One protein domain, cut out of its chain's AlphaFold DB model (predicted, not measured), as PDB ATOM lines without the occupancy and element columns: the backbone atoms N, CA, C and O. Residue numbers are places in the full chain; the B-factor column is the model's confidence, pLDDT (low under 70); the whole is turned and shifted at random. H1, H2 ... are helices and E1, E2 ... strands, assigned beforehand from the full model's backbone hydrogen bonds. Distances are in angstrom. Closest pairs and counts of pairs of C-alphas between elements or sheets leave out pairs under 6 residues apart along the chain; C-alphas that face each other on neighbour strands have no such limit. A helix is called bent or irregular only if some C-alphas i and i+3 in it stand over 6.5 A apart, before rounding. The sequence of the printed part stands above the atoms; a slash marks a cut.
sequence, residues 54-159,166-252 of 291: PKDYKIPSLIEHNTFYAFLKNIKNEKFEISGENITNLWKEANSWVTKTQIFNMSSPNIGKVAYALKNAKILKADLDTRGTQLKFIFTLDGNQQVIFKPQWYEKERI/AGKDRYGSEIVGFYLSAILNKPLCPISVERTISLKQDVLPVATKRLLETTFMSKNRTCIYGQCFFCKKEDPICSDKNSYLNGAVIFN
ATOM      1  N   PRO A  54      -0.133  23.717 148.144       88.19
ATOM      2  CA  PRO A  54      -1.464  24.226 147.823       88.19
ATOM      3  C   PRO A  54      -1.473  25.743 147.601       88.19
ATOM      4  O   PRO A  54      -0.646  26.470 148.155       88.19
ATOM      5  N   LYS A  55      -2.434  26.237 146.806       82.50
ATOM      6  CA  LYS A  55      -2.554  27.671 146.477       82.50
ATOM      7  C   LYS A  55      -2.652  28.558 147.721       82.50
ATOM      8  O   LYS A  55      -2.097  29.650 147.710       82.50
ATOM      9  N   ASP A  56      -3.253  28.055 148.793       76.81
ATOM     10  CA  ASP A  56      -3.395  28.770 150.065       76.81
ATOM     11  C   ASP A  56      -2.044  29.121 150.708       76.81
ATOM     12  O   ASP A  56      -1.935  30.130 151.390       76.81
ATOM     13  N   TYR A  57      -0.987  28.346 150.436       72.19
ATOM     14  CA  TYR A  57       0.380  28.645 150.890       72.19
ATOM     15  C   TYR A  57       1.140  29.583 149.943       72.19
ATOM     16  O   TYR A  57       2.230  30.044 150.274       72.19
ATOM     17  N   LYS A  58       0.598  29.840 148.746       72.62
ATOM     18  CA  LYS A  58       1.177  30.745 147.739       72.62
ATOM     19  C   LYS A  58       0.609  32.161 147.844       72.62
ATOM     20  O   LYS A  58       1.212  33.086 147.307       72.62
ATOM     21  N   ILE A  59      -0.534  32.324 148.508       68.38
ATOM     22  CA  ILE A  59      -1.168  33.617 148.760       68.38
ATOM     23  C   ILE A  59      -0.778  34.041 150.174       68.38
ATOM     24  O   ILE A  59      -1.257  33.448 151.139       68.38
ATOM     25  N   PRO A  60       0.090  35.046 150.336       63.75
ATOM     26  CA  PRO A  60       0.419  35.500 151.670       63.75
ATOM     27  C   PRO A  60      -0.771  36.263 152.267       63.75
ATOM     28  O   PRO A  60      -1.455  37.022 151.575       63.75
ATOM     29  N   SER A  61      -1.052  36.059 153.557       64.00
ATOM     30  CA  SER A  61      -2.212  36.702 154.173       64.00
ATOM     31  C   SER A  61      -1.973  38.211 154.357       64.00
ATOM     32  O   SER A  61      -0.927  38.659 154.836       64.00
ATOM     33  N   LEU A  62      -2.958  39.026 153.965       61.09
ATOM     34  CA  LEU A  62      -2.884  40.495 154.015       61.09
ATOM     35  C   LEU A  62      -2.696  41.038 155.448       61.09
ATOM     36  O   LEU A  62      -2.010  42.039 155.656       61.09
ATOM     37  N   ILE A  63      -3.285  40.367 156.444       59.62
ATOM     38  CA  ILE A  63      -3.214  40.758 157.863       59.62
ATOM     39  C   ILE A  63      -1.812  40.494 158.436       59.62
ATOM     40  O   ILE A  63      -1.272  41.324 159.177       59.62
ATOM     41  N   GLU A  64      -1.192  39.372 158.065       62.66
ATOM     42  CA  GLU A  64       0.173  39.036 158.486       62.66
ATOM     43  C   GLU A  64       1.198  39.963 157.842       62.66
ATOM     44  O   GLU A  64       2.121  40.420 158.520       62.66
ATOM     45  N   HIS A  65       0.980  40.331 156.576       68.38
ATOM     46  CA  HIS A  65       1.813  41.310 155.889       68.38
ATOM     47  C   HIS A  65       1.867  42.641 156.641       68.38
ATOM     48  O   HIS A  65       2.957  43.105 156.977       68.38
ATOM     49  N   ASN A  66       0.720  43.238 156.972       79.75
ATOM     50  CA  ASN A  66       0.689  44.546 157.635       79.75
ATOM     51  C   ASN A  66       1.347  44.530 159.022       79.75
ATOM     52  O   ASN A  66       2.077  45.458 159.373       79.75
ATOM     53  N   THR A  67       1.137  43.459 159.789       85.44
ATOM     54  CA  THR A  67       1.712  43.299 161.134       85.44
ATOM     55  C   THR A  67       3.234  43.166 161.077       85.44
ATOM     56  O   THR A  67       3.953  43.838 161.818       85.44
ATOM     57  N   PHE A  68       3.747  42.354 160.150       87.19
ATOM     58  CA  PHE A  68       5.183  42.189 159.959       87.19
ATOM     59  C   PHE A  68       5.852  43.455 159.398       87.19
ATOM     60  O   PHE A  68       6.937  43.829 159.846       87.19
ATOM     61  N   TYR A  69       5.206  44.174 158.473       88.19
ATOM     62  CA  TYR A  69       5.714  45.465 157.996       88.19
ATOM     63  C   TYR A  69       5.780  46.505 159.117       88.19
ATOM     64  O   TYR A  69       6.774  47.228 159.211       88.19
ATOM     65  N   ALA A  70       4.769  46.565 159.991       90.38
ATOM     66  CA  ALA A  70       4.795  47.426 161.170       90.38
ATOM     67  C   ALA A  70       5.957  47.057 162.102       90.38
ATOM     68  O   ALA A  70       6.726  47.935 162.494       90.38
ATOM     69  N   PHE A  71       6.153  45.762 162.372       93.19
ATOM     70  CA  PHE A  71       7.296  45.265 163.137       93.19
ATOM     71  C   PHE A  71       8.630  45.720 162.532       93.19
ATOM     72  O   PHE A  71       9.442  46.337 163.221       93.19
ATOM     73  N   LEU A  72       8.841  45.482 161.232       91.94
ATOM     74  CA  LEU A  72      10.067  45.879 160.537       91.94
ATOM     75  C   LEU A  72      10.289  47.393 160.564       91.94
ATOM     76  O   LEU A  72      11.418  47.840 160.760       91.94
ATOM     77  N   LYS A  73       9.230  48.184 160.377       91.62
ATOM     78  CA  LYS A  73       9.294  49.647 160.442       91.62
ATOM     79  C   LYS A  73       9.712  50.118 161.835       91.62
ATOM     80  O   LYS A  73      10.577  50.979 161.955       91.62
ATOM     81  N   ASN A  74       9.116  49.546 162.878       91.25
ATOM     82  CA  ASN A  74       9.337  49.980 164.252       91.25
ATOM     83  C   ASN A  74      10.688  49.504 164.806       91.25
ATOM     84  O   ASN A  74      11.319  50.241 165.560       91.25
ATOM     85  N   ILE A  75      11.156  48.307 164.426       90.62
ATOM     86  CA  ILE A  75      12.439  47.758 164.893       90.62
ATOM     87  C   ILE A  75      13.647  48.439 164.232       90.62
ATOM     88  O   ILE A  75      14.689  48.569 164.864       90.62
ATOM     89  N   LYS A  76      13.509  48.889 162.975       87.12
ATOM     90  CA  LYS A  76      14.577  49.554 162.207       87.12
ATOM     91  C   LYS A  76      14.745  51.035 162.524       87.12
ATOM     92  O   LYS A  76      15.624  51.669 161.956       87.12
ATOM     93  N   ASN A  77      13.893  51.625 163.354       76.88
ATOM     94  CA  ASN A  77      14.058  53.027 163.700       76.88
ATOM     95  C   ASN A  77      15.309  53.171 164.588       76.88
ATOM     96  O   ASN A  77      15.382  52.546 165.636       76.88
ATOM     97  N   GLU A  78      16.321  53.920 164.151       62.25
ATOM     98  CA  GLU A  78      17.647  53.945 164.799       62.25
ATOM     99  C   GLU A  78      17.830  55.102 165.793       62.25
ATOM    100  O   GLU A  78      18.808  55.136 166.539       62.25
ATOM    101  N   LYS A  79      16.894  56.057 165.829       66.12
ATOM    102  CA  LYS A  79      16.992  57.245 166.683       66.12
ATOM    103  C   LYS A  79      16.058  57.128 167.876       66.12
ATOM    104  O   LYS A  79      14.860  57.391 167.767       66.12
ATOM    105  N   PHE A  80      16.621  56.773 169.026       73.94
ATOM    106  CA  PHE A  80      15.900  56.770 170.291       73.94
ATOM    107  C   PHE A  80      16.702  57.506 171.360       73.94
ATOM    108  O   PHE A  80      17.761  57.046 171.773       73.94
ATOM    109  N   GLU A  81      16.168  58.625 171.835       66.94
ATOM    110  CA  GLU A  81      16.583  59.226 173.101       66.94
ATOM    111  C   GLU A  81      15.588  58.780 174.174       66.94
ATOM    112  O   GLU A  81      14.376  58.951 174.023       66.94
ATOM    113  N   ILE A  82      16.083  58.142 175.235       68.19
ATOM    114  CA  ILE A  82      15.247  57.608 176.314       68.19
ATOM    115  C   ILE A  82      15.750  58.194 177.635       68.19
ATOM    116  O   ILE A  82      16.865  57.905 178.057       68.19
ATOM    117  N   SER A  83      14.928  59.023 178.281       71.19
ATOM    118  CA  SER A  83      15.168  59.526 179.640       71.19
ATOM    119  C   SER A  83      14.776  58.489 180.710       71.19
ATOM    120  O   SER A  83      14.062  57.527 180.424       71.19
ATOM    121  N   GLY A  84      15.214  58.676 181.962       63.16
ATOM    122  CA  GLY A  84      15.013  57.696 183.047       63.16
ATOM    123  C   GLY A  84      13.545  57.413 183.418       63.16
ATOM    124  O   GLY A  84      13.154  56.260 183.583       63.16
ATOM    125  N   GLU A  85      12.675  58.424 183.490       66.50
ATOM    126  CA  GLU A  85      11.236  58.185 183.725       66.50
ATOM    127  C   GLU A  85      10.587  57.455 182.533       66.50
ATOM    128  O   GLU A  85       9.760  56.551 182.693       66.50
ATOM    129  N   ASN A  86      11.048  57.778 181.324       85.31
ATOM    130  CA  ASN A  86      10.586  57.172 180.083       85.31
ATOM    131  C   ASN A  86      10.980  55.681 179.995       85.31
ATOM    132  O   ASN A  86      10.170  54.857 179.574       85.31
ATOM    133  N   ILE A  87      12.167  55.292 180.488       92.81
ATOM    134  CA  ILE A  87      12.619  53.888 180.449       92.81
ATOM    135  C   ILE A  87      11.768  52.970 181.334       92.81
ATOM    136  O   ILE A  87      11.429  51.855 180.941       92.81
ATOM    137  N   THR A  88      11.355  53.449 182.509       94.38
ATOM    138  CA  THR A  88      10.533  52.656 183.434       94.38
ATOM    139  C   THR A  88       9.158  52.375 182.829       94.38
ATOM    140  O   THR A  88       8.656  51.251 182.908       94.38
ATOM    141  N   ASN A  89       8.554  53.378 182.188       94.75
ATOM    142  CA  ASN A  89       7.269  53.219 181.508       94.75
ATOM    143  C   ASN A  89       7.385  52.313 180.277       94.75
ATOM    144  O   ASN A  89       6.523  51.460 180.072       94.75
ATOM    145  N   LEU A  90       8.491  52.406 179.535       95.19
ATOM    146  CA  LEU A  90       8.795  51.513 178.422       95.19
ATOM    147  C   LEU A  90       8.861  50.038 178.860       95.19
ATOM    148  O   LEU A  90       8.297  49.163 178.203       95.19
ATOM    149  N   TRP A  91       9.491  49.747 180.001       96.25
ATOM    150  CA  TRP A  91       9.513  48.394 180.567       96.25
ATOM    151  C   TRP A  91       8.147  47.918 181.040       96.25
ATOM    152  O   TRP A  91       7.808  46.751 180.834       96.25
ATOM    153  N   LYS A  92       7.349  48.793 181.661       95.44
ATOM    154  CA  LYS A  92       5.971  48.462 182.048       95.44
ATOM    155  C   LYS A  92       5.137  48.090 180.825       95.44
ATOM    156  O   LYS A  92       4.477  47.054 180.848       95.44
ATOM    157  N   GLU A  93       5.231  48.874 179.752       95.38
ATOM    158  CA  GLU A  93       4.564  48.568 178.485       95.38
ATOM    159  C   GLU A  93       5.027  47.215 177.931       95.38
ATOM    160  O   GLU A  93       4.193  46.353 177.660       95.38
ATOM    161  N   ALA A  94       6.338  46.975 177.848       96.00
ATOM    162  CA  ALA A  94       6.873  45.720 177.323       96.00
ATOM    163  C   ALA A  94       6.391  44.489 178.107       96.00
ATOM    164  O   ALA A  94       6.005  43.480 177.518       96.00
ATOM    165  N   ASN A  95       6.360  44.576 179.443       95.75
ATOM    166  CA  ASN A  95       5.826  43.501 180.284       95.75
ATOM    167  C   ASN A  95       4.315  43.293 180.083       95.75
ATOM    168  O   ASN A  95       3.846  42.165 180.212       95.75
ATOM    169  N   SER A  96       3.557  44.342 179.745       95.31
ATOM    170  CA  SER A  96       2.112  44.243 179.491       95.31
ATOM    171  C   SER A  96       1.756  43.511 178.190       95.31
ATOM    172  O   SER A  96       0.622  43.072 178.027       95.31
ATOM    173  N   TRP A  97       2.711  43.340 177.267       95.44
ATOM    174  CA  TRP A  97       2.475  42.621 176.008       95.44
ATOM    175  C   TRP A  97       2.302  41.111 176.183       95.44
ATOM    176  O   TRP A  97       1.803  40.449 175.269       95.44
ATOM    177  N   VAL A  98       2.734  40.569 177.325       94.19
ATOM    178  CA  VAL A  98       2.716  39.135 177.609       94.19
ATOM    179  C   VAL A  98       1.283  38.670 177.862       94.19
ATOM    180  O   VAL A  98       0.615  39.112 178.791       94.19
ATOM    181  N   THR A  99       0.821  37.728 177.045       92.44
ATOM    182  CA  THR A  99      -0.485  37.072 177.163       92.44
ATOM    183  C   THR A  99      -0.324  35.554 177.019       92.44
ATOM    184  O   THR A  99       0.789  35.035 176.957       92.44
ATOM    185  N   LYS A 100      -1.435  34.809 176.934       90.19
ATOM    186  CA  LYS A 100      -1.407  33.354 176.700       90.19
ATOM    187  C   LYS A 100      -0.850  32.961 175.322       90.19
ATOM    188  O   LYS A 100      -0.446  31.815 175.156       90.19
ATOM    189  N   THR A 101      -0.856  33.868 174.342       91.12
ATOM    190  CA  THR A 101      -0.538  33.559 172.932       91.12
ATOM    191  C   THR A 101       0.609  34.383 172.352       91.12
ATOM    192  O   THR A 101       1.020  34.134 171.221       91.12
ATOM    193  N   GLN A 102       1.138  35.350 173.102       93.50
ATOM    194  CA  GLN A 102       2.247  36.200 172.671       93.50
ATOM    195  C   GLN A 102       3.054  36.695 173.868       93.50
ATOM    196  O   GLN A 102       2.515  36.850 174.962       93.50
ATOM    197  N   ILE A 103       4.332  36.990 173.651       95.19
ATOM    198  CA  ILE A 103       5.227  37.562 174.666       95.19
ATOM    199  C   ILE A 103       5.845  38.902 174.254       95.19
ATOM    200  O   ILE A 103       6.552  39.519 175.043       95.19
ATOM    201  N   PHE A 104       5.554  39.375 173.043       95.44
ATOM    202  CA  PHE A 104       5.810  40.747 172.613       95.44
ATOM    203  C   PHE A 104       4.746  41.194 171.608       95.44
ATOM    204  O   PHE A 104       4.089  40.364 170.979       95.44
ATOM    205  N   ASN A 105       4.583  42.507 171.444       95.00
ATOM    206  CA  ASN A 105       3.639  43.082 170.492       95.00
ATOM    207  C   ASN A 105       4.368  43.521 169.213       95.00
ATOM    208  O   ASN A 105       5.079  44.527 169.218       95.00
ATOM    209  N   MET A 106       4.163  42.787 168.114       92.56
ATOM    210  CA  MET A 106       4.779  43.072 166.808       92.56
ATOM    211  C   MET A 106       4.413  44.453 166.253       92.56
ATOM    212  O   MET A 106       5.249  45.099 165.628       92.56
ATOM    213  N   SER A 107       3.196  44.928 166.516       91.38
ATOM    214  CA  SER A 107       2.702  46.205 165.995       91.38
ATOM    215  C   SER A 107       3.049  47.397 166.886       91.38
ATOM    216  O   SER A 107       2.774  48.533 166.497       91.38
ATOM    217  N   SER A 108       3.633  47.179 168.075       93.62
ATOM    218  CA  SER A 108       3.930  48.289 168.984       93.62
ATOM    219  C   SER A 108       4.962  49.238 168.356       93.62
ATOM    220  O   SER A 108       6.029  48.783 167.929       93.62
ATOM    221  N   PRO A 109       4.711  50.563 168.354       92.31
ATOM    222  CA  PRO A 109       5.699  51.554 167.926       92.31
ATOM    223  C   PRO A 109       6.925  51.605 168.848       92.31
ATOM    224  O   PRO A 109       7.966  52.139 168.467       92.31
ATOM    225  N   ASN A 110       6.829  51.040 170.055       93.56
ATOM    226  CA  ASN A 110       7.881  51.078 171.065       93.56
ATOM    227  C   ASN A 110       8.764  49.820 171.075       93.56
ATOM    228  O   ASN A 110       9.733  49.777 171.830       93.56
ATOM    229  N   ILE A 111       8.520  48.823 170.216       94.38
ATOM    230  CA  ILE A 111       9.356  47.610 170.174       94.38
ATOM    231  C   ILE A 111      10.826  47.906 169.836       94.38
ATOM    232  O   ILE A 111      11.725  47.351 170.467       94.38
ATOM    233  N   GLY A 112      11.082  48.843 168.916       94.00
ATOM    234  CA  GLY A 112      12.434  49.323 168.617       94.00
ATOM    235  C   GLY A 112      13.086  50.021 169.810       94.00
ATOM    236  O   GLY A 112      14.249  49.764 170.109       94.00
ATOM    237  N   LYS A 113      12.318  50.817 170.567       94.25
ATOM    238  CA  LYS A 113      12.799  51.464 171.799       94.25
ATOM    239  C   LYS A 113      13.166  50.437 172.864       94.25
ATOM    240  O   LYS A 113      14.201  50.585 173.502       94.25
ATOM    241  N   VAL A 114      12.358  49.388 173.042       95.56
ATOM    242  CA  VAL A 114      12.649  48.282 173.973       95.56
ATOM    243  C   VAL A 114      13.944  47.579 173.573       95.56
ATOM    244  O   VAL A 114      14.819  47.394 174.415       95.56
ATOM    245  N   ALA A 115      14.104  47.241 172.291       95.75
ATOM    246  CA  ALA A 115      15.324  46.635 171.759       95.75
ATOM    247  C   ALA A 115      16.560  47.534 171.971       95.75
ATOM    248  O   ALA A 115      17.603  47.070 172.433       95.75
ATOM    249  N   TYR A 116      16.430  48.834 171.706       94.81
ATOM    250  CA  TYR A 116      17.490  49.813 171.938       94.81
ATOM    251  C   TYR A 116      17.844  49.948 173.423       94.81
ATOM    252  O   TYR A 116      19.019  49.945 173.790       94.81
ATOM    253  N   ALA A 117      16.843  50.027 174.295       95.56
ATOM    254  CA  ALA A 117      17.052  50.126 175.729       95.56
ATOM    255  C   ALA A 117      17.690  48.842 176.293       95.56
ATOM    256  O   ALA A 117      18.577  48.927 177.136       95.56
ATOM    257  N   LEU A 118      17.341  47.653 175.783       96.88
ATOM    258  CA  LEU A 118      18.004  46.398 176.164       96.88
ATOM    259  C   LEU A 118      19.507  46.445 175.865       96.88
ATOM    260  O   LEU A 118      20.319  46.017 176.693       96.88
ATOM    261  N   LYS A 119      19.872  47.002 174.706       95.75
ATOM    262  CA  LYS A 119      21.260  47.155 174.265       95.75
ATOM    263  C   LYS A 119      22.043  48.171 175.105       95.75
ATOM    264  O   LYS A 119      23.193  47.900 175.430       95.75
ATOM    265  N   ASN A 120      21.430  49.297 175.482       94.81
ATOM    266  CA  ASN A 120      22.169  50.465 175.983       94.81
ATOM    267  C   ASN A 120      21.920  50.833 177.455       94.81
ATOM    268  O   ASN A 120      22.738  51.532 178.046       94.81
ATOM    269  N   ALA A 121      20.820  50.392 178.073       96.00
ATOM    270  CA  ALA A 121      20.488  50.805 179.438       96.00
ATOM    271  C   ALA A 121      21.561  50.360 180.440       96.00
ATOM    272  O   ALA A 121      22.042  49.221 180.384       96.00
ATOM    273  N   LYS A 122      21.904  51.246 181.381       97.19
ATOM    274  CA  LYS A 122      22.914  51.000 182.417       97.19
ATOM    275  C   LYS A 122      22.577  49.750 183.233       97.19
ATOM    276  O   LYS A 122      21.417  49.519 183.570       97.19
ATOM    277  N   ILE A 123      23.594  48.959 183.570       98.75
ATOM    278  CA  ILE A 123      23.458  47.822 184.485       98.75
ATOM    279  C   ILE A 123      23.558  48.350 185.919       98.75
ATOM    280  O   ILE A 123      24.551  48.968 186.292       98.75
ATOM    281  N   LEU A 124      22.517  48.126 186.718       98.50
ATOM    282  CA  LEU A 124      22.456  48.520 188.130       98.50
ATOM    283  C   LEU A 124      22.878  47.393 189.076       98.50
ATOM    284  O   LEU A 124      23.357  47.656 190.174       98.50
ATOM    285  N   LYS A 125      22.681  46.136 188.665       98.69
ATOM    286  CA  LYS A 125      23.079  44.941 189.420       98.69
ATOM    287  C   LYS A 125      23.443  43.814 188.467       98.69
ATOM    288  O   LYS A 125      22.708  43.578 187.507       98.69
ATOM    289  N   ALA A 126      24.507  43.081 188.782       98.81
ATOM    290  CA  ALA A 126      24.939  41.908 188.038       98.81
ATOM    291  C   ALA A 126      25.083  40.671 188.932       98.81
ATOM    292  O   ALA A 126      25.687  40.720 189.999       98.81
ATOM    293  N   ASP A 127      24.531  39.542 188.497       98.56
ATOM    294  CA  ASP A 127      24.637  38.259 189.196       98.56
ATOM    295  C   ASP A 127      24.672  37.100 188.188       98.56
ATOM    296  O   ASP A 127      24.454  37.278 186.988       98.56
ATOM    297  N   LEU A 128      24.934  35.894 188.679       97.81
ATOM    298  CA  LEU A 128      24.831  34.653 187.923       97.81
ATOM    299  C   LEU A 128      23.408  34.097 188.016       97.81
ATOM    300  O   LEU A 128      22.849  33.982 189.108       97.81
ATOM    301  N   ASP A 129      22.827  33.700 186.884       95.75
ATOM    302  CA  ASP A 129      21.573  32.945 186.899       95.75
ATOM    303  C   ASP A 129      21.882  31.453 187.043       95.75
ATOM    304  O   ASP A 129      22.250  30.778 186.082       95.75
ATOM    305  N   THR A 130      21.705  30.929 188.255       91.25
ATOM    306  CA  THR A 130      22.013  29.533 188.600       91.25
ATOM    307  C   THR A 130      20.989  28.520 188.090       91.25
ATOM    308  O   THR A 130      21.150  27.322 188.318       91.25
ATOM    309  N   ARG A 131      19.912  28.955 187.424       88.88
ATOM    310  CA  ARG A 131      18.907  28.040 186.862       88.88
ATOM    311  C   ARG A 131      19.428  27.427 185.565       88.88
ATOM    312  O   ARG A 131      19.748  28.156 184.638       88.88
ATOM    313  N   GLY A 132      19.392  26.111 185.410       89.12
ATOM    314  CA  GLY A 132      19.836  25.450 184.176       89.12
ATOM    315  C   GLY A 132      21.326  25.106 184.180       89.12
ATOM    316  O   GLY A 132      21.974  25.096 185.223       89.12
ATOM    317  N   THR A 133      21.859  24.728 183.018       93.44
ATOM    318  CA  THR A 133      23.133  23.992 182.945       93.44
ATOM    319  C   THR A 133      24.306  24.780 182.371       93.44
ATOM    320  O   THR A 133      25.447  24.380 182.589       93.44
ATOM    321  N   GLN A 134      24.042  25.881 181.665       96.81
ATOM    322  CA  GLN A 134      25.031  26.697 180.954       96.81
ATOM    323  C   GLN A 134      25.251  28.046 181.654       96.81
ATOM    324  O   GLN A 134      24.392  28.505 182.408       96.81
ATOM    325  N   LEU A 135      26.392  28.690 181.384       97.69
ATOM    326  CA  LEU A 135      26.706  30.012 181.930       97.69
ATOM    327  C   LEU A 135      25.750  31.070 181.381       97.69
ATOM    328  O   LEU A 135      25.619  31.243 180.168       97.69
ATOM    329  N   LYS A 136      25.160  31.836 182.292       97.69
ATOM    330  CA  LYS A 136      24.376  33.027 181.985       97.69
ATOM    331  C   LYS A 136      24.365  33.968 183.178       97.69
ATOM    332  O   LYS A 136      24.452  33.550 184.335       97.69
ATOM    333  N   PHE A 137      24.218  35.243 182.871       98.44
ATOM    334  CA  PHE A 137      24.125  36.297 183.861       98.44
ATOM    335  C   PHE A 137      22.684  36.778 183.945       98.44
ATOM    336  O   PHE A 137      21.951  36.743 182.953       98.44
ATOM    337  N   ILE A 138      22.290  37.248 185.119       98.38
ATOM    338  CA  ILE A 138      21.081  38.040 185.295       98.38
ATOM    339  C   ILE A 138      21.499  39.461 185.648       98.38
ATOM    340  O   ILE A 138      22.212  39.697 186.625       98.38
ATOM    341  N   PHE A 139      21.067  40.408 184.826       98.75
ATOM    342  CA  PHE A 139      21.308  41.826 185.045       98.75
ATOM    343  C   PHE A 139      20.002  42.512 185.416       98.75
ATOM    344  O   PHE A 139      18.936  42.154 184.918       98.75
ATOM    345  N   THR A 140      20.087  43.505 186.294       98.62
ATOM    346  CA  THR A 140      19.012  44.479 186.501       98.62
ATOM    347  C   THR A 140      19.435  45.764 185.815       98.62
ATOM    348  O   THR A 140      20.462  46.334 186.179       98.62
ATOM    349  N   LEU A 141      18.691  46.169 184.794       98.25
ATOM    350  CA  LEU A 141      18.934  47.397 184.048       98.25
ATOM    351  C   LEU A 141      18.257  48.586 184.732       98.25
ATOM    352  O   LEU A 141      17.375  48.409 185.577       98.25
ATOM    353  N   ASP A 142      18.652  49.790 184.329       96.38
ATOM    354  CA  ASP A 142      17.958  51.018 184.705       96.38
ATOM    355  C   ASP A 142      16.447  50.926 184.420       96.38
ATOM    356  O   ASP A 142      16.016  50.295 183.451       96.38
ATOM    357  N   GLY A 143      15.629  51.477 185.318       95.00
ATOM    358  CA  GLY A 143      14.183  51.225 185.370       95.00
ATOM    359  C   GLY A 143      13.784  49.852 185.941       95.00
ATOM    360  O   GLY A 143      12.639  49.428 185.780       95.00
ATOM    361  N   ASN A 144      14.702  49.148 186.617       95.94
ATOM    362  CA  ASN A 144      14.471  47.887 187.340       95.94
ATOM    363  C   ASN A 144      13.929  46.721 186.484       95.94
ATOM    364  O   ASN A 144      13.236  45.827 186.986       95.94
ATOM    365  N   GLN A 145      14.259  46.691 185.192       97.50
ATOM    366  CA  GLN A 145      13.968  45.544 184.335       97.50
ATOM    367  C   GLN A 145      15.075  44.496 184.459       97.50
ATOM    368  O   GLN A 145      16.255  44.797 184.293       97.50
ATOM    369  N   GLN A 146      14.699  43.245 184.718       98.00
ATOM    370  CA  GLN A 146      15.648  42.135 184.685       98.00
ATOM    371  C   GLN A 146      15.855  41.639 183.255       98.00
ATOM    372  O   GLN A 146      14.922  41.599 182.449       98.00
ATOM    373  N   VAL A 147      17.071  41.210 182.948       98.62
ATOM    374  CA  VAL A 147      17.433  40.615 181.660       98.62
ATOM    375  C   VAL A 147      18.385  39.451 181.874       98.62
ATOM    376  O   VAL A 147      19.133  39.421 182.854       98.62
ATOM    377  N   ILE A 148      18.364  38.496 180.951       98.38
ATOM    378  CA  ILE A 148      19.351  37.417 180.901       98.38
ATOM    379  C   ILE A 148      20.411  37.791 179.876       98.38
ATOM    380  O   ILE A 148      20.076  38.159 178.756       98.38
ATOM    381  N   PHE A 149      21.682  37.675 180.239       98.69
ATOM    382  CA  PHE A 149      22.788  37.847 179.306       98.69
ATOM    383  C   PHE A 149      23.488  36.508 179.074       98.69
ATOM    384  O   PHE A 149      23.976  35.876 180.017       98.69
ATOM    385  N   LYS A 150      23.527  36.073 177.811       98.50
ATOM    386  CA  LYS A 150      24.252  34.877 177.369       98.50
ATOM    387  C   LYS A 150      25.491  35.300 176.577       98.50
ATOM    388  O   LYS A 150      25.332  35.915 175.520       98.50
ATOM    389  N   PRO A 151      26.707  34.995 177.059       97.88
ATOM    390  CA  PRO A 151      27.925  35.465 176.417       97.88
ATOM    391  C   PRO A 151      28.220  34.728 175.106       97.88
ATOM    392  O   PRO A 151      27.770  33.602 174.873       97.88
ATOM    393  N   GLN A 152      29.027  35.355 174.256       97.88
ATOM    394  CA  GLN A 152      29.568  34.753 173.049       97.88
ATOM    395  C   GLN A 152      30.662  33.734 173.395       97.88
ATOM    396  O   GLN A 152      31.782  34.099 173.732       97.88
ATOM    397  N   TRP A 153      30.348  32.445 173.264       96.88
ATOM    398  CA  TRP A 153      31.314  31.352 173.448       96.88
ATOM    399  C   TRP A 153      32.128  31.009 172.200       96.88
ATOM    400  O   TRP A 153      33.219  30.456 172.304       96.88
ATOM    401  N   TYR A 154      31.574  31.285 171.023       95.62
ATOM    402  CA  TYR A 154      32.122  30.851 169.745       95.62
ATOM    403  C   TYR A 154      32.055  31.975 168.720       95.62
ATOM    404  O   TYR A 154      31.127  32.789 168.746       95.62
ATOM    405  N   GLU A 155      32.980  31.950 167.767       93.69
ATOM    406  CA  GLU A 155      32.841  32.708 166.526       93.69
ATOM    407  C   GLU A 155      31.645  32.209 165.709       93.69
ATOM    408  O   GLU A 155      31.173  31.073 165.861       93.69
ATOM    409  N   LYS A 156      31.129  33.073 164.835       91.25
ATOM    410  CA  LYS A 156      29.913  32.806 164.059       91.25
ATOM    411  C   LYS A 156      30.070  31.581 163.150       91.25
ATOM    412  O   LYS A 156      29.132  30.793 163.023       91.25
ATOM    413  N   GLU A 157      31.260  31.378 162.603       93.69
ATOM    414  CA  GLU A 157      31.616  30.319 161.655       93.69
ATOM    415  C   GLU A 157      31.894  28.976 162.345       93.69
ATOM    416  O   GLU A 157      32.084  27.959 161.678       93.69
ATOM    417  N   ARG A 158      31.918  28.935 163.686       95.81
ATOM    418  CA  ARG A 158      32.209  27.705 164.426       95.81
ATOM    419  C   ARG A 158      31.160  26.630 164.139       95.81
ATOM    420  O   ARG A 158      29.980  26.787 164.461       95.81
ATOM    421  N   ILE A 159      31.632  25.490 163.642       94.75
ATOM    422  CA  ILE A 159      30.849  24.261 163.509       94.75
ATOM    423  C   ILE A 159      30.888  23.504 164.842       94.75
ATOM    424  O   ILE A 159      31.949  23.331 165.449       94.75
ATOM    425  N   ALA A 166      25.347  18.894 171.813       93.88
ATOM    426  CA  ALA A 166      26.725  19.265 172.086       93.88
ATOM    427  C   ALA A 166      26.921  20.784 172.060       93.88
ATOM    428  O   ALA A 166      26.163  21.527 171.436       93.88
ATOM    429  N   GLY A 167      28.006  21.222 172.696       94.81
ATOM    430  CA  GLY A 167      28.403  22.622 172.739       94.81
ATOM    431  C   GLY A 167      27.687  23.438 173.816       94.81
ATOM    432  O   GLY A 167      26.925  22.930 174.639       94.81
ATOM    433  N   LYS A 168      28.015  24.727 173.826       95.69
ATOM    434  CA  LYS A 168      27.439  25.750 174.699       95.69
ATOM    435  C   LYS A 168      26.379  26.551 173.945       95.69
ATOM    436  O   LYS A 168      26.349  26.553 172.713       95.69
ATOM    437  N   ASP A 169      25.545  27.272 174.686       95.88
ATOM    438  CA  ASP A 169      24.539  28.160 174.102       95.88
ATOM    439  C   ASP A 169      25.195  29.197 173.175       95.88
ATOM    440  O   ASP A 169      26.156  29.876 173.545       95.88
ATOM    441  N   ARG A 170      24.666  29.334 171.954       96.44
ATOM    442  CA  ARG A 170      25.137  30.314 170.969       96.44
ATOM    443  C   ARG A 170      24.286  31.571 171.065       96.44
ATOM    444  O   ARG A 170      23.129  31.554 170.658       96.44
ATOM    445  N   TYR A 171      24.873  32.671 171.532       96.75
ATOM    446  CA  TYR A 171      24.159  33.939 171.715       96.75
ATOM    447  C   TYR A 171      23.401  34.401 170.452       96.75
ATOM    448  O   TYR A 171      22.241  34.790 170.535       96.75
ATOM    449  N   GLY A 172      24.002  34.259 169.263       96.75
ATOM    450  CA  GLY A 172      23.355  34.619 167.999       96.75
ATOM    451  C   GLY A 172      22.078  33.822 167.702       96.75
ATOM    452  O   GLY A 172      21.194  34.329 167.021       96.75
ATOM    453  N   SER A 173      21.935  32.605 168.241       96.75
ATOM    454  CA  SER A 173      20.705  31.811 168.087       96.75
ATOM    455  C   SER A 173      19.531  32.393 168.876       96.75
ATOM    456  O   SER A 173      18.401  32.283 168.419       96.75
ATOM    457  N   GLU A 174      19.784  33.062 170.004       98.12
ATOM    458  CA  GLU A 174      18.743  33.771 170.766       98.12
ATOM    459  C   GLU A 174      18.195  34.952 169.958       98.12
ATOM    460  O   GLU A 174      16.985  35.135 169.821       98.12
ATOM    461  N   ILE A 175      19.105  35.714 169.344       98.06
ATOM    462  CA  ILE A 175      18.777  36.868 168.503       98.06
ATOM    463  C   ILE A 175      17.985  36.410 167.274       98.06
ATOM    464  O   ILE A 175      16.900  36.920 167.005       98.06
ATOM    465  N   VAL A 176      18.487  35.407 166.546       97.19
ATOM    466  CA  VAL A 176      17.792  34.855 165.374       97.19
ATOM    467  C   VAL A 176      16.440  34.260 165.763       97.19
ATOM    468  O   VAL A 176      15.474  34.462 165.034       97.19
ATOM    469  N   GLY A 177      16.341  33.578 166.908       97.62
ATOM    470  CA  GLY A 177      15.084  33.031 167.416       97.62
ATOM    471  C   GLY A 177      14.013  34.107 167.598       97.62
ATOM    472  O   GLY A 177      12.890  33.934 167.129       97.62
ATOM    473  N   PHE A 178      14.373  35.253 168.183       97.56
ATOM    474  CA  PHE A 178      13.482  36.410 168.286       97.56
ATOM    475  C   PHE A 178      12.980  36.887 166.914       97.56
ATOM    476  O   PHE A 178      11.767  36.944 166.694       97.56
ATOM    477  N   TYR A 179      13.878  37.174 165.967       96.12
ATOM    478  CA  TYR A 179      13.473  37.663 164.644       96.12
ATOM    479  C   TYR A 179      12.675  36.629 163.845       96.12
ATOM    480  O   TYR A 179      11.686  36.981 163.205       96.12
ATOM    481  N   LEU A 180      13.050  35.350 163.913       95.75
ATOM    482  CA  LEU A 180      12.317  34.268 163.261       95.75
ATOM    483  C   LEU A 180      10.901  34.134 163.832       95.75
ATOM    484  O   LEU A 180       9.958  33.923 163.076       95.75
ATOM    485  N   SER A 181      10.736  34.314 165.144       95.69
ATOM    486  CA  SER A 181       9.419  34.305 165.785       95.69
ATOM    487  C   SER A 181       8.502  35.406 165.233       95.69
ATOM    488  O   SER A 181       7.319  35.163 165.002       95.69
ATOM    489  N   ALA A 182       9.053  36.585 164.917       92.88
ATOM    490  CA  ALA A 182       8.314  37.663 164.264       92.88
ATOM    491  C   ALA A 182       8.011  37.349 162.788       92.88
ATOM    492  O   ALA A 182       6.880  37.534 162.349       92.88
ATOM    493  N   ILE A 183       8.989  36.826 162.035       90.31
ATOM    494  CA  ILE A 183       8.821  36.438 160.619       90.31
ATOM    495  C   ILE A 183       7.722  35.380 160.459       90.31
ATOM    496  O   ILE A 183       6.927  35.449 159.530       90.31
ATOM    497  N   LEU A 184       7.661  34.415 161.377       90.50
ATOM    498  CA  LEU A 184       6.655  33.353 161.375       90.50
ATOM    499  C   LEU A 184       5.302  33.797 161.954       90.50
ATOM    500  O   LEU A 184       4.415  32.959 162.099       90.50
ATOM    501  N   ASN A 185       5.145  35.073 162.334       90.12
ATOM    502  CA  ASN A 185       3.954  35.591 163.011       90.12
ATOM    503  C   ASN A 185       3.592  34.774 164.277       90.12
ATOM    504  O   ASN A 185       2.430  34.519 164.600       90.12
ATOM    505  N   LYS A 186       4.621  34.315 164.999       93.12
ATOM    506  CA  LYS A 186       4.532  33.562 166.256       93.12
ATOM    507  C   LYS A 186       5.367  34.278 167.314       93.12
ATOM    508  O   LYS A 186       6.470  33.817 167.595       93.12
ATOM    509  N   PRO A 187       4.875  35.376 167.914       94.50
ATOM    510  CA  PRO A 187       5.635  36.201 168.854       94.50
ATOM    511  C   PRO A 187       5.818  35.510 170.218       94.50
ATOM    512  O   PRO A 187       5.299  35.949 171.239       94.50
ATOM    513  N   LEU A 188       6.530  34.384 170.218       94.56
ATOM    514  CA  LEU A 188       6.709  33.439 171.323       94.56
ATOM    515  C   LEU A 188       8.175  33.332 171.768       94.56
ATOM    516  O   LEU A 188       8.474  32.594 172.706       94.56
ATOM    517  N   CYS A 189       9.088  34.069 171.123       96.31
ATOM    518  CA  CYS A 189      10.480  34.203 171.552       96.31
ATOM    519  C   CYS A 189      10.719  35.598 172.155       96.31
ATOM    520  O   CYS A 189      10.266  36.591 171.583       96.31
ATOM    521  N   PRO A 190      11.373  35.694 173.327       96.88
ATOM    522  CA  PRO A 190      11.560  36.968 174.006       96.88
ATOM    523  C   PRO A 190      12.458  37.883 173.177       96.88
ATOM    524  O   PRO A 190      13.351  37.414 172.467       96.88
ATOM    525  N   ILE A 191      12.249  39.194 173.307       97.81
ATOM    526  CA  ILE A 191      13.063  40.197 172.617       97.81
ATOM    527  C   ILE A 191      14.523  39.992 173.013       97.81
ATOM    528  O   ILE A 191      14.874  40.061 174.194       97.81
ATOM    529  N   SER A 192      15.347  39.713 172.008       98.44
ATOM    530  CA  SER A 192      16.747  39.342 172.170       98.44
ATOM    531  C   SER A 192      17.595  40.165 171.215       98.44
ATOM    532  O   SER A 192      17.359  40.157 170.007       98.44
ATOM    533  N   VAL A 193      18.575  40.887 171.754       97.81
ATOM    534  CA  VAL A 193      19.458  41.760 170.971       97.81
ATOM    535  C   VAL A 193      20.913  41.532 171.340       97.81
ATOM    536  O   VAL A 193      21.231  41.040 172.423       97.81
ATOM    537  N   GLU A 194      21.806  41.893 170.429       98.00
ATOM    538  CA  GLU A 194      23.236  41.893 170.707       98.00
ATOM    539  C   GLU A 194      23.602  43.049 171.639       98.00
ATOM    540  O   GLU A 194      23.165  44.190 171.446       98.00
ATOM    541  N   ARG A 195      24.430  42.751 172.639       98.06
ATOM    542  CA  ARG A 195      24.974  43.734 173.567       98.06
ATOM    543  C   ARG A 195      26.436  43.429 173.865       98.06
ATOM    544  O   ARG A 195      26.789  42.303 174.214       98.06
ATOM    545  N   THR A 196      27.256  44.466 173.788       98.31
ATOM    546  CA  THR A 196      28.637  44.467 174.270       98.31
ATOM    547  C   THR A 196      28.656  45.106 175.652       98.31
ATOM    548  O   THR A 196      28.065  46.168 175.842       98.31
ATOM    549  N   ILE A 197      29.291  44.454 176.624       98.31
ATOM    550  CA  ILE A 197      29.403  44.948 178.004       98.31
ATOM    551  C   ILE A 197      30.866  45.063 178.408       98.31
ATOM    552  O   ILE A 197      31.667  44.189 178.079       98.31
ATOM    553  N   SER A 198      31.220  46.106 179.148       98.12
ATOM    554  CA  SER A 198      32.514  46.207 179.815       98.12
ATOM    555  C   SER A 198      32.469  45.433 181.125       98.12
ATOM    556  O   SER A 198      31.741  45.800 182.046       98.12
ATOM    557  N   LEU A 199      33.279  44.380 181.265       97.88
ATOM    558  CA  LEU A 199      33.353  43.659 182.539       97.88
ATOM    559  C   LEU A 199      33.827  44.592 183.660       97.88
ATOM    560  O   LEU A 199      33.276  44.566 184.756       97.88
ATOM    561  N   LYS A 200      34.803  45.462 183.379       96.19
ATOM    562  CA  LYS A 200      35.376  46.370 184.381       96.19
ATOM    563  C   LYS A 200      34.451  47.518 184.771       96.19
ATOM    564  O   LYS A 200      34.451  47.891 185.936       96.19
ATOM    565  N   GLN A 201      33.721  48.093 183.816       97.75
ATOM    566  CA  GLN A 201      32.924  49.302 184.059       97.75
ATOM    567  C   GLN A 201      31.453  48.982 184.341       97.75
ATOM    568  O   GLN A 201      30.876  49.561 185.257       97.75
ATOM    569  N   ASP A 202      30.862  48.034 183.608       98.19
ATOM    570  CA  ASP A 202      29.420  47.772 183.673       98.19
ATOM    571  C   ASP A 202      29.055  46.637 184.635       98.19
ATOM    572  O   ASP A 202      27.947  46.622 185.162       98.19
ATOM    573  N   VAL A 203      29.947  45.654 184.832       98.50
ATOM    574  CA  VAL A 203      29.604  44.395 185.521       98.50
ATOM    575  C   VAL A 203      30.200  44.317 186.922       98.50
ATOM    576  O   VAL A 203      29.456  44.222 187.894       98.50
ATOM    577  N   LEU A 204      31.530  44.334 187.048       98.19
ATOM    578  CA  LEU A 204      32.213  44.094 188.325       98.19
ATOM    579  C   LEU A 204      31.859  45.099 189.436       98.19
ATOM    580  O   LEU A 204      31.680  44.647 190.566       98.19
ATOM    581  N   PRO A 205      31.686  46.412 189.170       98.50
ATOM    582  CA  PRO A 205      31.323  47.374 190.215       98.50
ATOM    583  C   PRO A 205      29.940  47.132 190.835       98.50
ATOM    584  O   PRO A 205      29.675  47.583 191.945       98.50
ATOM    585  N   VAL A 206      29.056  46.426 190.124       98.75
ATOM    586  CA  VAL A 206      27.669  46.145 190.535       98.75
ATOM    587  C   VAL A 206      27.406  44.643 190.710       98.75
ATOM    588  O   VAL A 206      26.253  44.202 190.765       98.75
ATOM    589  N   ALA A 207      28.472  43.841 190.766       98.69
ATOM    590  CA  ALA A 207      28.415  42.390 190.844       98.69
ATOM    591  C   ALA A 207      28.093  41.893 192.259       98.69
ATOM    592  O   ALA A 207      28.541  42.445 193.264       98.69
ATOM    593  N   THR A 208      27.360  40.785 192.352       98.62
ATOM    594  CA  THR A 208      27.207  40.048 193.611       98.62
ATOM    595  C   THR A 208      28.518  39.386 194.031       98.62
ATOM    596  O   THR A 208      29.373  39.066 193.203       98.62
ATOM    597  N   LYS A 209      28.640  39.079 195.331       98.19
ATOM    598  CA  LYS A 209      29.778  38.324 195.879       98.19
ATOM    599  C   LYS A 209      30.034  37.026 195.108       98.19
ATOM    600  O   LYS A 209      31.160  36.758 194.714       98.19
ATOM    601  N   ARG A 210      28.971  36.271 194.822       97.12
ATOM    602  CA  ARG A 210      29.041  35.022 194.058       97.12
ATOM    603  C   ARG A 210      29.629  35.229 192.657       97.12
ATOM    604  O   ARG A 210      30.451  34.436 192.218       97.12
ATOM    605  N   LEU A 211      29.222  36.280 191.943       98.44
ATOM    606  CA  LEU A 211      29.797  36.583 190.632       98.44
ATOM    607  C   LEU A 211      31.295  36.930 190.753       98.44
ATOM    608  O   LEU A 211      32.113  36.379 190.012       98.44
ATOM    609  N   LEU A 212      31.659  37.766 191.730       98.44
ATOM    610  CA  LEU A 212      33.048  38.154 192.000       98.44
ATOM    611  C   LEU A 212      33.943  36.954 192.354       98.44
ATOM    612  O   LEU A 212      35.036  36.843 191.815       98.44
ATOM    613  N   GLU A 213      33.466  36.023 193.184       98.19
ATOM    614  CA  GLU A 213      34.202  34.809 193.582       98.19
ATOM    615  C   GLU A 213      34.554  33.907 192.388       98.19
ATOM    616  O   GLU A 213      35.561  33.201 192.412       98.19
ATOM    617  N   THR A 214      33.757  33.957 191.316       98.00
ATOM    618  CA  THR A 214      34.016  33.198 190.079       98.00
ATOM    619  C   THR A 214      34.815  33.972 189.025       98.00
ATOM    620  O   THR A 214      35.035  33.474 187.915       98.00
ATOM    621  N   THR A 215      35.235  35.193 189.353       98.31
ATOM    622  CA  THR A 215      35.998  36.078 188.474       98.31
ATOM    623  C   THR A 215      37.485  35.996 188.805       98.31
ATOM    624  O   THR A 215      37.880  36.005 189.967       98.31
ATOM    625  N   PHE A 216      38.339  35.948 187.787       98.06
ATOM    626  CA  PHE A 216      39.789  35.958 187.960       98.06
ATOM    627  C   PHE A 216      40.496  36.585 186.759       98.06
ATOM    628  O   PHE A 216      39.936  36.700 185.667       98.06
ATOM    629  N   MET A 217      41.749  36.990 186.954       97.25
ATOM    630  CA  MET A 217      42.596  37.481 185.869       97.25
ATOM    631  C   MET A 217      43.365  36.322 185.234       97.25
ATOM    632  O   MET A 217      44.002  35.535 185.929       97.25
ATOM    633  N   SER A 218      43.339  36.233 183.905       96.38
ATOM    634  CA  SER A 218      44.137  35.271 183.141       96.38
ATOM    635  C   SER A 218      44.660  35.919 181.867       96.38
ATOM    636  O   SER A 218      43.895  36.495 181.093       96.38
ATOM    637  N   LYS A 219      45.980  35.854 181.648       94.75
ATOM    638  CA  LYS A 219      46.660  36.467 180.489       94.75
ATOM    639  C   LYS A 219      46.259  37.939 180.277       94.75
ATOM    640  O   LYS A 219      45.934  38.343 179.165       94.75
ATOM    641  N   ASN A 220      46.237  38.716 181.366       94.06
ATOM    642  CA  ASN A 220      45.828  40.127 181.402       94.06
ATOM    643  C   ASN A 220      44.379  40.412 180.943       94.06
ATOM    644  O   ASN A 220      44.052  41.532 180.559       94.06
ATOM    645  N   ARG A 221      43.495  39.408 180.985       97.00
ATOM    646  CA  ARG A 221      42.064  39.538 180.680       97.00
ATOM    647  C   ARG A 221      41.236  39.119 181.885       97.00
ATOM    648  O   ARG A 221      41.645  38.240 182.644       97.00
ATOM    649  N   THR A 222      40.081  39.750 182.053       97.69
ATOM    650  CA  THR A 222      39.117  39.371 183.086       97.69
ATOM    651  C   THR A 222      38.328  38.171 182.587       97.69
ATOM    652  O   THR A 222      37.743  38.220 181.506       97.69
ATOM    653  N   CYS A 223      38.328  37.093 183.362       98.31
ATOM    654  CA  CYS A 223      37.672  35.841 183.028       98.31
ATOM    655  C   CYS A 223      36.677  35.448 184.119       98.31
ATOM    656  O   CYS A 223      36.918  35.686 185.301       98.31
ATOM    657  N   ILE A 224      35.565  34.841 183.717       98.44
ATOM    658  CA  ILE A 224      34.471  34.424 184.592       98.44
ATOM    659  C   ILE A 224      34.107  32.992 184.220       98.44
ATOM    660  O   ILE A 224      33.811  32.714 183.059       98.44
ATOM    661  N   TYR A 225      34.111  32.074 185.184       97.81
ATOM    662  CA  TYR A 225      33.629  30.709 184.937       97.81
ATOM    663  C   TYR A 225      32.184  30.486 185.398       97.81
ATOM    664  O   TYR A 225      31.494  29.636 184.844       97.81
ATOM    665  N   GLY A 226      31.709  31.276 186.365       96.38
ATOM    666  CA  GLY A 226      30.344  31.244 186.887       96.38
ATOM    667  C   GLY A 226      29.983  30.004 187.713       96.38
ATOM    668  O   GLY A 226      30.835  29.236 188.144       96.38
ATOM    669  N   GLN A 227      28.684  29.820 187.962       95.00
ATOM    670  CA  GLN A 227      28.141  28.754 188.805       95.00
ATOM    671  C   GLN A 227      26.922  28.133 188.116       95.00
ATOM    672  O   GLN A 227      25.813  28.658 188.172       95.00
ATOM    673  N   CYS A 228      27.156  27.015 187.438       95.06
ATOM    674  CA  CYS A 228      26.170  26.237 186.698       95.06
ATOM    675  C   CYS A 228      26.673  24.793 186.542       95.06
ATOM    676  O   CYS A 228      27.835  24.513 186.832       95.06
ATOM    677  N   PHE A 229      25.829  23.878 186.058       93.94
ATOM    678  CA  PHE A 229      26.183  22.454 185.945       93.94
ATOM    679  C   PHE A 229      27.449  22.187 185.103       93.94
ATOM    680  O   PHE A 229      28.250  21.328 185.461       93.94
ATOM    681  N   PHE A 230      27.649  22.923 184.004       93.88
ATOM    682  CA  PHE A 230      28.821  22.778 183.130       93.88
ATOM    683  C   PHE A 230      29.900  23.854 183.339       93.88
ATOM    684  O   PHE A 230      30.869  23.900 182.582       93.88
ATOM    685  N   CYS A 231      29.746  24.724 184.338       96.44
ATOM    686  CA  CYS A 231      30.680  25.813 184.611       96.44
ATOM    687  C   CYS A 231      31.922  25.277 185.331       96.44
ATOM    688  O   CYS A 231      31.808  24.616 186.364       96.44
ATOM    689  N   LYS A 232      33.108  25.567 184.792       96.81
ATOM    690  CA  LYS A 232      34.394  25.087 185.309       96.81
ATOM    691  C   LYS A 232      35.452  26.172 185.190       96.81
ATOM    692  O   LYS A 232      35.484  26.878 184.183       96.81
ATOM    693  N   LYS A 233      36.340  26.284 186.180       97.31
ATOM    694  CA  LYS A 233      37.407  27.299 186.189       97.31
ATOM    695  C   LYS A 233      38.363  27.146 185.001       97.31
ATOM    696  O   LYS A 233      38.919  28.136 184.537       97.31
ATOM    697  N   GLU A 234      38.509  25.924 184.496       97.12
ATOM    698  CA  GLU A 234      39.341  25.569 183.343       97.12
ATOM    699  C   GLU A 234      38.715  25.985 182.001       97.12
ATOM    700  O   GLU A 234      39.419  26.047 180.996       97.12
ATOM    701  N   ASP A 235      37.414  26.292 181.981       96.62
ATOM    702  CA  ASP A 235      36.648  26.671 180.788       96.62
ATOM    703  C   ASP A 235      35.855  27.979 181.022       96.62
ATOM    704  O   ASP A 235      34.616  27.983 181.010       96.62
ATOM    705  N   PRO A 236      36.553  29.099 181.314       97.62
ATOM    706  CA  PRO A 236      35.921  30.382 181.580       97.62
ATOM    707  C   PRO A 236      35.570  31.118 180.282       97.62
ATOM    708  O   PRO A 236      36.185  30.903 179.235       97.62
ATOM    709  N   ILE A 237      34.669  32.095 180.376       97.56
ATOM    710  CA  ILE A 237      34.571  33.153 179.370       97.56
ATOM    711  C   ILE A 237      35.491  34.310 179.760       97.56
ATOM    712  O   ILE A 237      35.497  34.735 180.913       97.56
ATOM    713  N   CYS A 238      36.273  34.828 178.816       97.69
ATOM    714  CA  CYS A 238      37.176  35.954 179.050       97.69
ATOM    715  C   CYS A 238      36.784  37.148 178.188       97.69
ATOM    716  O   CYS A 238      36.348  36.972 177.051       97.69
ATOM    717  N   SER A 239      37.003  38.354 178.708       97.19
ATOM    718  CA  SER A 239      36.893  39.571 177.913       97.19
ATOM    719  C   SER A 239      37.888  39.591 176.748       97.19
ATOM    720  O   SER A 239      38.866  38.836 176.712       97.19
ATOM    721  N   ASP A 240      37.689  40.528 175.829       95.88
ATOM    722  CA  ASP A 240      38.729  40.966 174.908       95.88
ATOM    723  C   ASP A 240      39.846  41.752 175.641       95.88
ATOM    724  O   ASP A 240      39.868  41.865 176.876       95.88
ATOM    725  N   LYS A 241      40.804  42.290 174.874       93.38
ATOM    726  CA  LYS A 241      41.920  43.099 175.403       93.38
ATOM    727  C   LYS A 241      41.460  44.415 176.044       93.38
ATOM    728  O   LYS A 241      42.134  44.924 176.934       93.38
ATOM    729  N   ASN A 242      40.309  44.931 175.626       94.19
ATOM    730  CA  ASN A 242      39.721  46.185 176.084       94.19
ATOM    731  C   ASN A 242      38.704  45.970 177.221       94.19
ATOM    732  O   ASN A 242      38.034  46.907 177.641       94.19
ATOM    733  N   SER A 243      38.651  44.759 177.792       95.81
ATOM    734  CA  SER A 243      37.747  44.364 178.881       95.81
ATOM    735  C   SER A 243      36.266  44.259 178.493       95.81
ATOM    736  O   SER A 243      35.412  44.253 179.381       95.81
ATOM    737  N   TYR A 244      35.960  44.110 177.203       98.06
ATOM    738  CA  TYR A 244      34.602  43.919 176.703       98.06
ATOM    739  C   TYR A 244      34.242  42.449 176.495       98.06
ATOM    740  O   TYR A 244      35.097  41.607 176.213       98.06
ATOM    741  N   LEU A 245      32.953  42.147 176.618       97.50
ATOM    742  CA  LEU A 245      32.361  40.852 176.320       97.50
ATOM    743  C   LEU A 245      31.106  41.038 175.464       97.50
ATOM    744  O   LEU A 245      30.220  41.817 175.815       97.50
ATOM    745  N   ASN A 246      31.022  40.297 174.362       98.12
ATOM    746  CA  ASN A 246      29.845  40.270 173.495       98.12
ATOM    747  C   ASN A 246      28.875  39.169 173.923       98.12
ATOM    748  O   ASN A 246      29.275  38.148 174.491       98.12
ATOM    749  N   GLY A 247      27.594  39.364 173.637       98.31
ATOM    750  CA  GLY A 247      26.569  38.368 173.901       98.31
ATOM    751  C   GLY A 247      25.173  38.835 173.522       98.31
ATOM    752  O   GLY A 247      24.971  39.910 172.961       98.31
ATOM    753  N   ALA A 248      24.195  37.996 173.842       98.69
ATOM    754  CA  ALA A 248      22.785  38.296 173.674       98.69
ATOM    755  C   ALA A 248      22.208  38.729 175.017       98.69
ATOM    756  O   ALA A 248      22.344  38.012 176.011       98.69
ATOM    757  N   VAL A 249      21.543  39.880 175.033       98.69
ATOM    758  CA  VAL A 249      20.693  40.312 176.141       98.69
ATOM    759  C   VAL A 249      19.242  39.994 175.793       98.69
ATOM    760  O   VAL A 249      18.745  40.354 174.726       98.69
ATOM    761  N   ILE A 250      18.582  39.278 176.694       98.62
ATOM    762  CA  ILE A 250      17.259  38.689 176.509       98.62
ATOM    763  C   ILE A 250      16.325  39.309 177.542       98.62
ATOM    764  O   ILE A 250      16.609  39.279 178.746       98.62
ATOM    765  N   PHE A 251      15.200  39.851 177.083       98.06
ATOM    766  CA  PHE A 251      14.178  40.403 177.962       98.06
ATOM    767  C   PHE A 251      13.624  39.314 178.896       98.06
ATOM    768  O   PHE A 251      13.056  38.321 178.437       98.06
ATOM    769  N   ASN A 252      13.782  39.486 180.212       96.69
ATOM    770  CA  ASN A 252      13.240  38.540 181.187       96.69
ATOM    771  C   ASN A 252      11.761  38.863 181.437       96.69
ATOM    772  O   ASN A 252      11.439  39.814 182.155       96.69
TER     773      ASN A 252
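Overview. This is residues 54 to 159 and 166 to 252 of the 291 residues of the protein "Fam20C domain-containing protein" of Callosobruchus maculatus (UniProt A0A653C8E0). A strongly twisted, five-stranded antiparallel sheet forms the middle, with H3 and H5 over one face and H4 over the other, making three layers. H1 extends the body at one end, where residues 54 to 63 stick out, and the small E5-E6 hairpin lies at the opposite end. The printed part has 193 residues, with six named helices and seven named strands in the order H1 H2 H3 E1 E2 E3 H4 E4 H5 H6 E5 E6 E7; the large sheet's order is E1 E2 E3 E7 E4, and the class is mixed. It is compact, with a radius of gyration of the C-alphas of 18.2 A and spans of 58 by 43 by 30 A.

Along the chain. H1, residues 62 to 75, is 20.1 A long and begins at C-alpha 62 (-2.884, 40.495, 154.015). H2, residues 84 to 96, is 19.0 A long, and H3 is residues 111 to 120. E1, residues 123 to 128, E2, residues 137 to 141, and E3, residues 145 to 151, form a meander, each strand the antiparallel neighbour of the one before. H4, residues 171 to 183, is 19.1 A long. E4 is residues 192 to 198, H5 199 to 206, H6 209 to 213, E5 215 to 218 and E6 221 to 224. E7, residues 244 to 251, is 20.8 A long, bends by 56 degrees at residue 247 and ends at C-alpha 251 (14.178, 40.403, 177.962).

Arrangement. N 127 and O 138 of E1 and E2 are 3.0 A apart, N 139 and O 147 of E2 and E3 2.9 A, N 148 and O 250 of E3 and E7 2.9 A, and N 195 and O 247 of E4 and E7 2.9 A, within hydrogen-bond range. H3 and H4 are on opposite faces, at heights over the sheet of 8.8 A and 8.3 A. H5 is on the sheet, its closest C-alphas to E1 being Val 206 and Lys 125, 4.9 A apart; it is only just irregular, with C-alphas 202 and 205 6.8 A apart. H2 and H6 only graze the sheet. H1 touches H3 with residues 71 to 75 alone, the closest C-alphas being Ile 75 and Gly 112, 4.0 A apart. H2 touches H3 at a steep tilt of 55 degrees, opposite ways, the closest C-alphas being Leu 90 and Val 114, 6.7 A apart. In the E5 and E6 hairpin, N 216 and O 223 are 2.9 A apart, within hydrogen-bond range. Every O i to N i+4 pair is within hydrogen-bond range in H1, H3, H4 and H6; H2 has 8 of 9, and H5 has 0 of 4, with 1 of 5 O i to N i+3 pairs.

Size, cuts and confidence. The two C-alphas farthest apart, those of Lys 55 and Asn 220, are 61.0 A apart. Residues 160 to 165 are not printed, and C-alphas 159 and 166 are 10.7 A apart across this cut. The links H2 to H3 and E6 to E7 are long. Mean pLDDT of the printed part is 92.8; residues 59 to 65, 78 to 79, 81 to 82 and 84 to 85 are under 70.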